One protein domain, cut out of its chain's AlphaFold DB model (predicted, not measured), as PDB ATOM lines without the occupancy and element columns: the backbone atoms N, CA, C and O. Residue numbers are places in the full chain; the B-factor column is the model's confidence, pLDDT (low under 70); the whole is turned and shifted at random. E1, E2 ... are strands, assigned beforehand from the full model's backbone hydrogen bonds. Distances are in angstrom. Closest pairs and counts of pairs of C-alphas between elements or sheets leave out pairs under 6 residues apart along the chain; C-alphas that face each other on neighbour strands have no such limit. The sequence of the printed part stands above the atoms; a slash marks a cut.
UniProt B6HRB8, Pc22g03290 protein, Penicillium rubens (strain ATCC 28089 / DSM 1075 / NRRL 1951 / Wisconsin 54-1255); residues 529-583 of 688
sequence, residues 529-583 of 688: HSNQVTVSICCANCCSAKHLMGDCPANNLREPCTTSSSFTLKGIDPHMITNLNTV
ATOM      1  N   HIS A 529     201.920 310.195 175.994       52.44
ATOM      2  CA  HIS A 529     200.612 310.427 175.417       52.44
ATOM      3  C   HIS A 529     199.697 310.917 176.535       52.44
ATOM      4  O   HIS A 529     199.199 310.087 177.281       52.44
ATOM      5  N   SER A 530     199.598 312.244 176.686       55.16
ATOM      6  CA  SER A 530     198.623 313.125 177.355       55.16
ATOM      7  C   SER A 530     197.775 312.581 178.522       55.16
ATOM      8  O   SER A 530     196.724 313.141 178.839       55.16
ATOM      9  N   ASN A 531     198.194 311.514 179.184       66.00
ATOM     10  CA  ASN A 531     197.447 310.856 180.232       66.00
ATOM     11  C   ASN A 531     198.002 311.378 181.546       66.00
ATOM     12  O   ASN A 531     199.146 311.118 181.914       66.00
ATOM     13  N   GLN A 532     197.177 312.164 182.227       75.25
ATOM     14  CA  GLN A 532     197.474 312.718 183.536       75.25
ATOM     15  C   GLN A 532     197.794 311.578 184.514       75.25
ATOM     16  O   GLN A 532     196.957 310.719 184.789       75.25
ATOM     17  N   VAL A 533     199.011 311.566 185.047       81.44
ATOM     18  CA  VAL A 533     199.465 310.570 186.017       81.44
ATOM     19  C   VAL A 533     199.203 311.103 187.421       81.44
ATOM     20  O   VAL A 533     199.702 312.160 187.813       81.44
ATOM     21  N   THR A 534     198.421 310.367 188.211       82.69
ATOM     22  CA  THR A 534     198.195 310.679 189.626       82.69
ATOM     23  C   THR A 534     199.196 309.923 190.493       82.69
ATOM     24  O   THR A 534     199.147 308.697 190.572       82.69
ATOM     25  N   VAL A 535     200.100 310.630 191.165       86.94
ATOM     26  CA  VAL A 535     201.186 310.026 191.955       86.94
ATOM     27  C   VAL A 535     201.373 310.765 193.271       86.94
ATOM     28  O   VAL A 535     201.204 311.976 193.354       86.94
ATOM     29  N   SER A 536     201.726 310.043 194.331       88.94
ATOM     30  CA  SER A 536     202.138 310.659 195.593       88.94
ATOM     31  C   SER A 536     203.633 310.947 195.524       88.94
ATOM     32  O   SER A 536     204.450 310.035 195.622       88.94
ATOM     33  N   ILE A 537     203.990 312.213 195.314       89.44
ATOM     34  CA  ILE A 537     205.387 312.640 195.208       89.44
ATOM     35  C   ILE A 537     205.727 313.565 196.378       89.44
ATOM     36  O   ILE A 537     204.933 314.428 196.763       89.44
ATOM     37  N   CYS A 538     206.919 313.416 196.949       90.56
ATOM     38  CA  CYS A 538     207.472 314.389 197.882       90.56
ATOM     39  C   CYS A 538     208.992 314.504 197.721       90.56
ATOM     40  O   CYS A 538     209.674 313.567 197.309       90.56
ATOM     41  N   CYS A 539     209.530 315.678 198.040       90.62
ATOM     42  CA  CYS A 539     210.961 315.911 198.087       90.62
ATOM     43  C   CYS A 539     211.584 315.059 199.194       90.62
ATOM     44  O   CYS A 539     211.264 315.248 200.362       90.62
ATOM     45  N   ALA A 540     212.539 314.194 198.870       89.31
ATOM     46  CA  ALA A 540     213.216 313.387 199.883       89.31
ATOM     47  C   ALA A 540     214.055 314.211 200.888       89.31
ATOM     48  O   ALA A 540     214.339 313.725 201.975       89.31
ATOM     49  N   ASN A 541     214.431 315.455 200.556       88.88
ATOM     50  CA  ASN A 541     215.216 316.315 201.451       88.88
ATOM     51  C   ASN A 541     214.346 317.109 202.446       88.88
ATOM     52  O   ASN A 541     214.671 317.191 203.624       88.88
ATOM     53  N   CYS A 542     213.239 317.708 201.988       91.56
ATOM     54  CA  CYS A 542     212.394 318.568 202.837       91.56
ATOM     55  C   CYS A 542     210.943 318.086 203.001       91.56
ATOM     56  O   CYS A 542     210.128 318.785 203.599       91.56
ATOM     57  N   CYS A 543     210.599 316.931 202.428       90.75
ATOM     58  CA  CYS A 543     209.257 316.338 202.402       90.75
ATOM     59  C   CYS A 543     208.167 317.220 201.761       90.75
ATOM     60  O   CYS A 543     206.979 316.943 201.901       90.75
ATOM     61  N   SER A 544     208.543 318.271 201.024       90.25
ATOM     62  CA  SER A 544     207.595 319.111 200.288       90.25
ATOM     63  C   SER A 544     206.952 318.342 199.137       90.25
ATOM     64  O   SER A 544     207.645 317.730 198.332       90.25
ATOM     65  N   ALA A 545     205.635 318.456 198.990       89.75
ATOM     66  CA  ALA A 545     204.899 317.910 197.849       89.75
ATOM     67  C   ALA A 545     205.041 318.749 196.559       89.75
ATOM     68  O   ALA A 545     204.541 318.367 195.507       89.75
ATOM     69  N   LYS A 546     205.690 319.919 196.614       87.12
ATOM     70  CA  LYS A 546     205.740 320.857 195.477       87.12
ATOM     71  C   LYS A 546     206.917 320.643 194.525       87.12
ATOM     72  O   LYS A 546     206.925 321.233 193.454       87.12
ATOM     73  N   HIS A 547     207.933 319.889 194.933       87.75
ATOM     74  CA  HIS A 547     209.167 319.726 194.168       87.75
ATOM     75  C   HIS A 547     209.816 318.372 194.464       87.75
ATOM     76  O   HIS A 547     209.570 317.774 195.511       87.75
ATOM     77  N   LEU A 548     210.668 317.910 193.553       88.69
ATOM     78  CA  LEU A 548     211.513 316.733 193.750       88.69
ATOM     79  C   LEU A 548     212.895 317.126 194.302       88.69
ATOM     80  O   LEU A 548     213.197 318.306 194.456       88.69
ATOM     81  N   MET A 549     213.731 316.145 194.659       87.50
ATOM     82  CA  MET A 549     215.040 316.387 195.292       87.50
ATOM     83  C   MET A 549     215.932 317.350 194.485       87.50
ATOM     84  O   MET A 549     216.539 318.236 195.087       87.50
ATOM     85  N   GLY A 550     215.953 317.232 193.154       82.56
ATOM     86  CA  GLY A 550     216.750 318.085 192.263       82.56
ATOM     87  C   GLY A 550     216.276 319.541 192.200       82.56
ATOM     88  O   GLY A 550     217.060 320.440 191.911       82.56
ATOM     89  N   ASP A 551     215.017 319.806 192.554       86.31
ATOM     90  CA  ASP A 551     214.430 321.155 192.601       86.31
ATOM     91  C   ASP A 551     214.340 321.721 194.021       86.31
ATOM     92  O   ASP A 551     213.698 322.748 194.259       86.31
ATOM     93  N   CYS A 552     214.936 321.039 194.998       87.88
ATOM     94  CA  CYS A 552     214.811 321.429 196.388       87.88
ATOM     95  C   CYS A 552     215.619 322.704 196.686       87.88
ATOM     96  O   CYS A 552     216.847 322.665 196.626       87.88
ATOM     97  N   PRO A 553     214.987 323.812 197.122       84.62
ATOM     98  CA  PRO A 553     215.708 325.045 197.447       84.62
ATOM     99  C   PRO A 553     216.608 324.890 198.682       84.62
ATOM    100  O   PRO A 553     217.549 325.654 198.873       84.62
ATOM    101  N   ALA A 554     216.341 323.888 199.527       81.25
ATOM    102  CA  ALA A 554     217.192 323.556 200.666       81.25
ATOM    103  C   ALA A 554     218.455 322.767 200.265       81.25
ATOM    104  O   ALA A 554     219.311 322.534 201.114       81.25
ATOM    105  N   ASN A 555     218.590 322.356 198.996       72.50
ATOM    106  CA  ASN A 555     219.732 321.583 198.500       72.50
ATOM    107  C   ASN A 555     220.924 322.450 198.050       72.50
ATOM    108  O   ASN A 555     221.914 321.921 197.558       72.50
ATOM    109  N   ASN A 556     220.893 323.763 198.299       63.56
ATOM    110  CA  ASN A 556     222.000 324.691 198.016       63.56
ATOM    111  C   ASN A 556     223.330 324.346 198.727       63.56
ATOM    112  O   ASN A 556     224.313 325.055 198.557       63.56
ATOM    113  N   LEU A 557     223.366 323.296 199.555       57.06
ATOM    114  CA  LEU A 557     224.556 322.836 200.274       57.06
ATOM    115  C   LEU A 557     225.185 321.568 199.670       57.06
ATOM    116  O   LEU A 557     226.226 321.130 200.156       57.06
ATOM    117  N   ARG A 558     224.573 320.953 198.646       57.34
ATOM    118  CA  ARG A 558     225.068 319.718 198.021       57.34
ATOM    119  C   ARG A 558     225.180 319.904 196.505       57.34
ATOM    120  O   ARG A 558     224.277 319.587 195.739       57.34
ATOM    121  N   GLU A 559     226.337 320.414 196.103       55.91
ATOM    122  CA  GLU A 559     226.701 320.821 194.739       55.91
ATOM    123  C   GLU A 559     226.680 319.764 193.605       55.91
ATOM    124  O   GLU A 559     226.757 320.195 192.462       55.91
ATOM    125  N   PRO A 560     226.505 318.435 193.789       52.91
ATOM    126  CA  PRO A 560     226.453 317.533 192.630       52.91
ATOM    127  C   PRO A 560     225.048 317.107 192.169       52.91
ATOM    128  O   PRO A 560     224.941 316.372 191.196       52.91
ATOM    129  N   CYS A 561     223.954 317.514 192.826       50.00
ATOM    130  CA  CYS A 561     222.613 317.003 192.466       50.00
ATOM    131  C   CYS A 561     221.784 317.949 191.577       50.00
ATOM    132  O   CYS A 561     220.671 317.606 191.198       50.00
ATOM    133  N   THR A 562     222.300 319.137 191.247       53.66
ATOM    134  CA  THR A 562     221.619 320.127 190.389       53.66
ATOM    135  C   THR A 562     222.019 320.045 188.918       53.66
ATOM    136  O   THR A 562     221.302 320.566 188.070       53.66
ATOM    137  N   THR A 563     223.160 319.424 188.605       56.91
ATOM    138  CA  THR A 563     223.589 319.128 187.225       56.91
ATOM    139  C   THR A 563     222.844 317.933 186.649       56.91
ATOM    140  O   THR A 563     222.624 317.852 185.441       56.91
ATOM    141  N   SER A 564     222.401 317.036 187.528       64.50
ATOM    142  CA  SER A 564     221.539 315.933 187.160       64.50
ATOM    143  C   SER A 564     220.141 316.446 186.835       64.50
ATOM    144  O   SER A 564     219.447 316.995 187.688       64.50
ATOM    145  N   SER A 565     219.671 316.217 185.610       70.44
ATOM    146  CA  SER A 565     218.262 316.439 185.260       70.44
ATOM    147  C   SER A 565     217.352 315.340 185.838       70.44
ATOM    148  O   SER A 565     216.235 315.140 185.368       70.44
ATOM    149  N   SER A 566     217.857 314.495 186.747       74.06
ATOM    150  CA  SER A 566     217.116 313.388 187.362       74.06
ATOM    151  C   SER A 566     216.456 313.880 188.644       74.06
ATOM    152  O   SER A 566     217.013 314.706 189.359       74.06
ATOM    153  N   PHE A 567     215.256 313.385 188.951       81.94
ATOM    154  CA  PHE A 567     214.497 313.817 190.134       81.94
ATOM    155  C   PHE A 567     214.221 315.333 190.165       81.94
ATOM    156  O   PHE A 567     214.289 315.968 191.220       81.94
ATOM    157  N   THR A 568     213.888 315.905 189.010       83.12
ATOM    158  CA  THR A 568     213.352 317.263 188.843       83.12
ATOM    159  C   THR A 568     212.000 317.172 188.138       83.12
ATOM    160  O   THR A 568     211.756 316.250 187.362       83.12
ATOM    161  N   LEU A 569     211.097 318.095 188.458       82.44
ATOM    162  CA  LEU A 569     209.839 318.296 187.736       82.44
ATOM    163  C   LEU A 569     209.992 319.347 186.623       82.44
ATOM    164  O   LEU A 569     209.032 319.627 185.912       82.44
ATOM    165  N   LYS A 570     211.177 319.951 186.458       78.88
ATOM    166  CA  LYS A 570     211.445 320.906 185.376       78.88
ATOM    167  C   LYS A 570     211.374 320.197 184.028       78.88
ATOM    168  O   LYS A 570     211.998 319.160 183.835       78.88
ATOM    169  N   GLY A 571     210.634 320.789 183.095       73.62
ATOM    170  CA  GLY A 571     210.418 320.227 181.758       73.62
ATOM    171  C   GLY A 571     209.244 319.251 181.671       73.62
ATOM    172  O   GLY A 571     208.866 318.879 180.567       73.62
ATOM    173  N   ILE A 572     208.629 318.885 182.800       80.25
ATOM    174  CA  ILE A 572     207.363 318.157 182.808       80.25
ATOM    175  C   ILE A 572     206.226 319.172 182.927       80.25
ATOM    176  O   ILE A 572     206.271 320.040 183.800       80.25
ATOM    177  N   ASP A 573     205.209 319.065 182.066       81.44
ATOM    178  CA  ASP A 573     204.005 319.889 182.185       81.44
ATOM    179  C   ASP A 573     203.345 319.635 183.557       81.44
ATOM    180  O   ASP A 573     202.966 318.493 183.851       81.44
ATOM    181  N   PRO A 574     203.188 320.663 184.415       80.31
ATOM    182  CA  PRO A 574     202.516 320.524 185.703       80.31
ATOM    183  C   PRO A 574     201.109 319.929 185.601       80.31
ATOM    184  O   PRO A 574     200.647 319.305 186.555       80.31
ATOM    185  N   HIS A 575     200.423 320.100 184.469       80.56
ATOM    186  CA  HIS A 575     199.088 319.543 184.255       80.56
ATOM    187  C   HIS A 575     199.095 318.026 184.027       80.56
ATOM    188  O   HIS A 575     198.086 317.365 184.270       80.56
ATOM    189  N   MET A 576     200.233 317.453 183.631       84.44
ATOM    190  CA  MET A 576     200.371 316.018 183.392       84.44
ATOM    191  C   MET A 576     200.563 315.222 184.689       84.44
ATOM    192  O   MET A 576     200.265 314.032 184.721       84.44
ATOM    193  N   ILE A 577     201.027 315.847 185.777       85.00
ATOM    194  CA  ILE A 577     201.257 315.170 187.060       85.00
ATOM    195  C   ILE A 577     200.329 315.734 188.129       85.00
ATOM    196  O   ILE A 577     200.461 316.873 188.568       85.00
ATOM    197  N   THR A 578     199.439 314.893 188.651       86.25
ATOM    198  CA  THR A 578     198.615 315.245 189.816       86.25
ATOM    199  C   THR A 578     199.225 314.665 191.071       86.25
ATOM    200  O   THR A 578     199.223 313.448 191.266       86.25
ATOM    201  N   ASN A 579     199.732 315.534 191.943       86.94
ATOM    202  CA  ASN A 579     200.294 315.086 193.205       86.94
ATOM    203  C   ASN A 579     199.196 314.829 194.249       86.94
ATOM    204  O   ASN A 579     198.527 315.754 194.708       86.94
ATOM    205  N   LEU A 580     199.053 313.581 194.696       85.50
ATOM    206  CA  LEU A 580     198.077 313.211 195.729       85.50
ATOM    207  C   LEU A 580     198.313 313.940 197.064       85.50
ATOM    208  O   LEU A 580     197.376 314.166 197.821       85.50
ATOM    209  N   ASN A 581     199.551 314.356 197.343       82.88
ATOM    210  CA  ASN A 581     199.895 315.073 198.571       82.88
ATOM    211  C   ASN A 581     199.537 316.566 198.524       82.88
ATOM    212  O   ASN A 581     199.487 317.209 199.573       82.88
ATOM    213  N   THR A 582     199.329 317.148 197.337       80.62
ATOM    214  CA  THR A 582     198.881 318.546 197.204       80.62
ATOM    215  C   THR A 582     197.363 318.641 197.145       80.62
ATOM    216  O   THR A 582     196.800 319.602 197.667       80.62
ATOM    217  N   VAL A 583     196.702 317.624 196.585       70.44
ATOM    218  CA  VAL A 583     195.242 317.472 196.589       70.44
ATOM    219  C   VAL A 583     194.796 316.844 197.912       70.44
ATOM    220  O   VAL A 583     194.149 315.802 197.954       70.44
TER     221      VAL A 583
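Overview. This is residues 529 to 583 of the 688 residues of the protein "Pc22g03290 protein" of Penicillium rubens (strain ATCC 28089 / DSM 1075 / NRRL 1951 / Wisconsin 54-1255) (UniProt B6HRB8). This is a flat piece with little regular structure: two very short strands, E1 and E2, lie side by side at one end, and residues 536 to 576 run out from E1 as one long loop that folds back to E2. The printed part has 55 residues, with no named helix and two named strands, E1 then E2, in a parallel sheet. The class is all strand, with under half of the residues in named elements. The whole is only just compact, close to loose, with a radius of gyration of the C-alphas of 11.8 A and spans of 35 by 22 by 11 A.

Arrangement. E1, residues 533 to 535, and E2, residues 577 to 579, are parallel neighbours at 26 degrees. C-alphas 534 and 578 face each other at 4.6 A. N 578 and O 533, 2.9 A apart, and N 535 and O 578, 3.0 A apart, are within hydrogen-bond range.

Along the chain. E1 begins at C-alpha 533, (199.465, 310.570, 186.017). E2 ends at C-alpha 579, (200.294, 315.086, 193.205). Each measures 6.2 A.

Size, cuts and confidence. The C-alphas of His 529 and Leu 557 are the two farthest apart, 36.7 A. The link from E1 to E2 is long, and the printed part has no cut. The model's pLDDT is under 70 at residues 529 to 531 and 556 to 564.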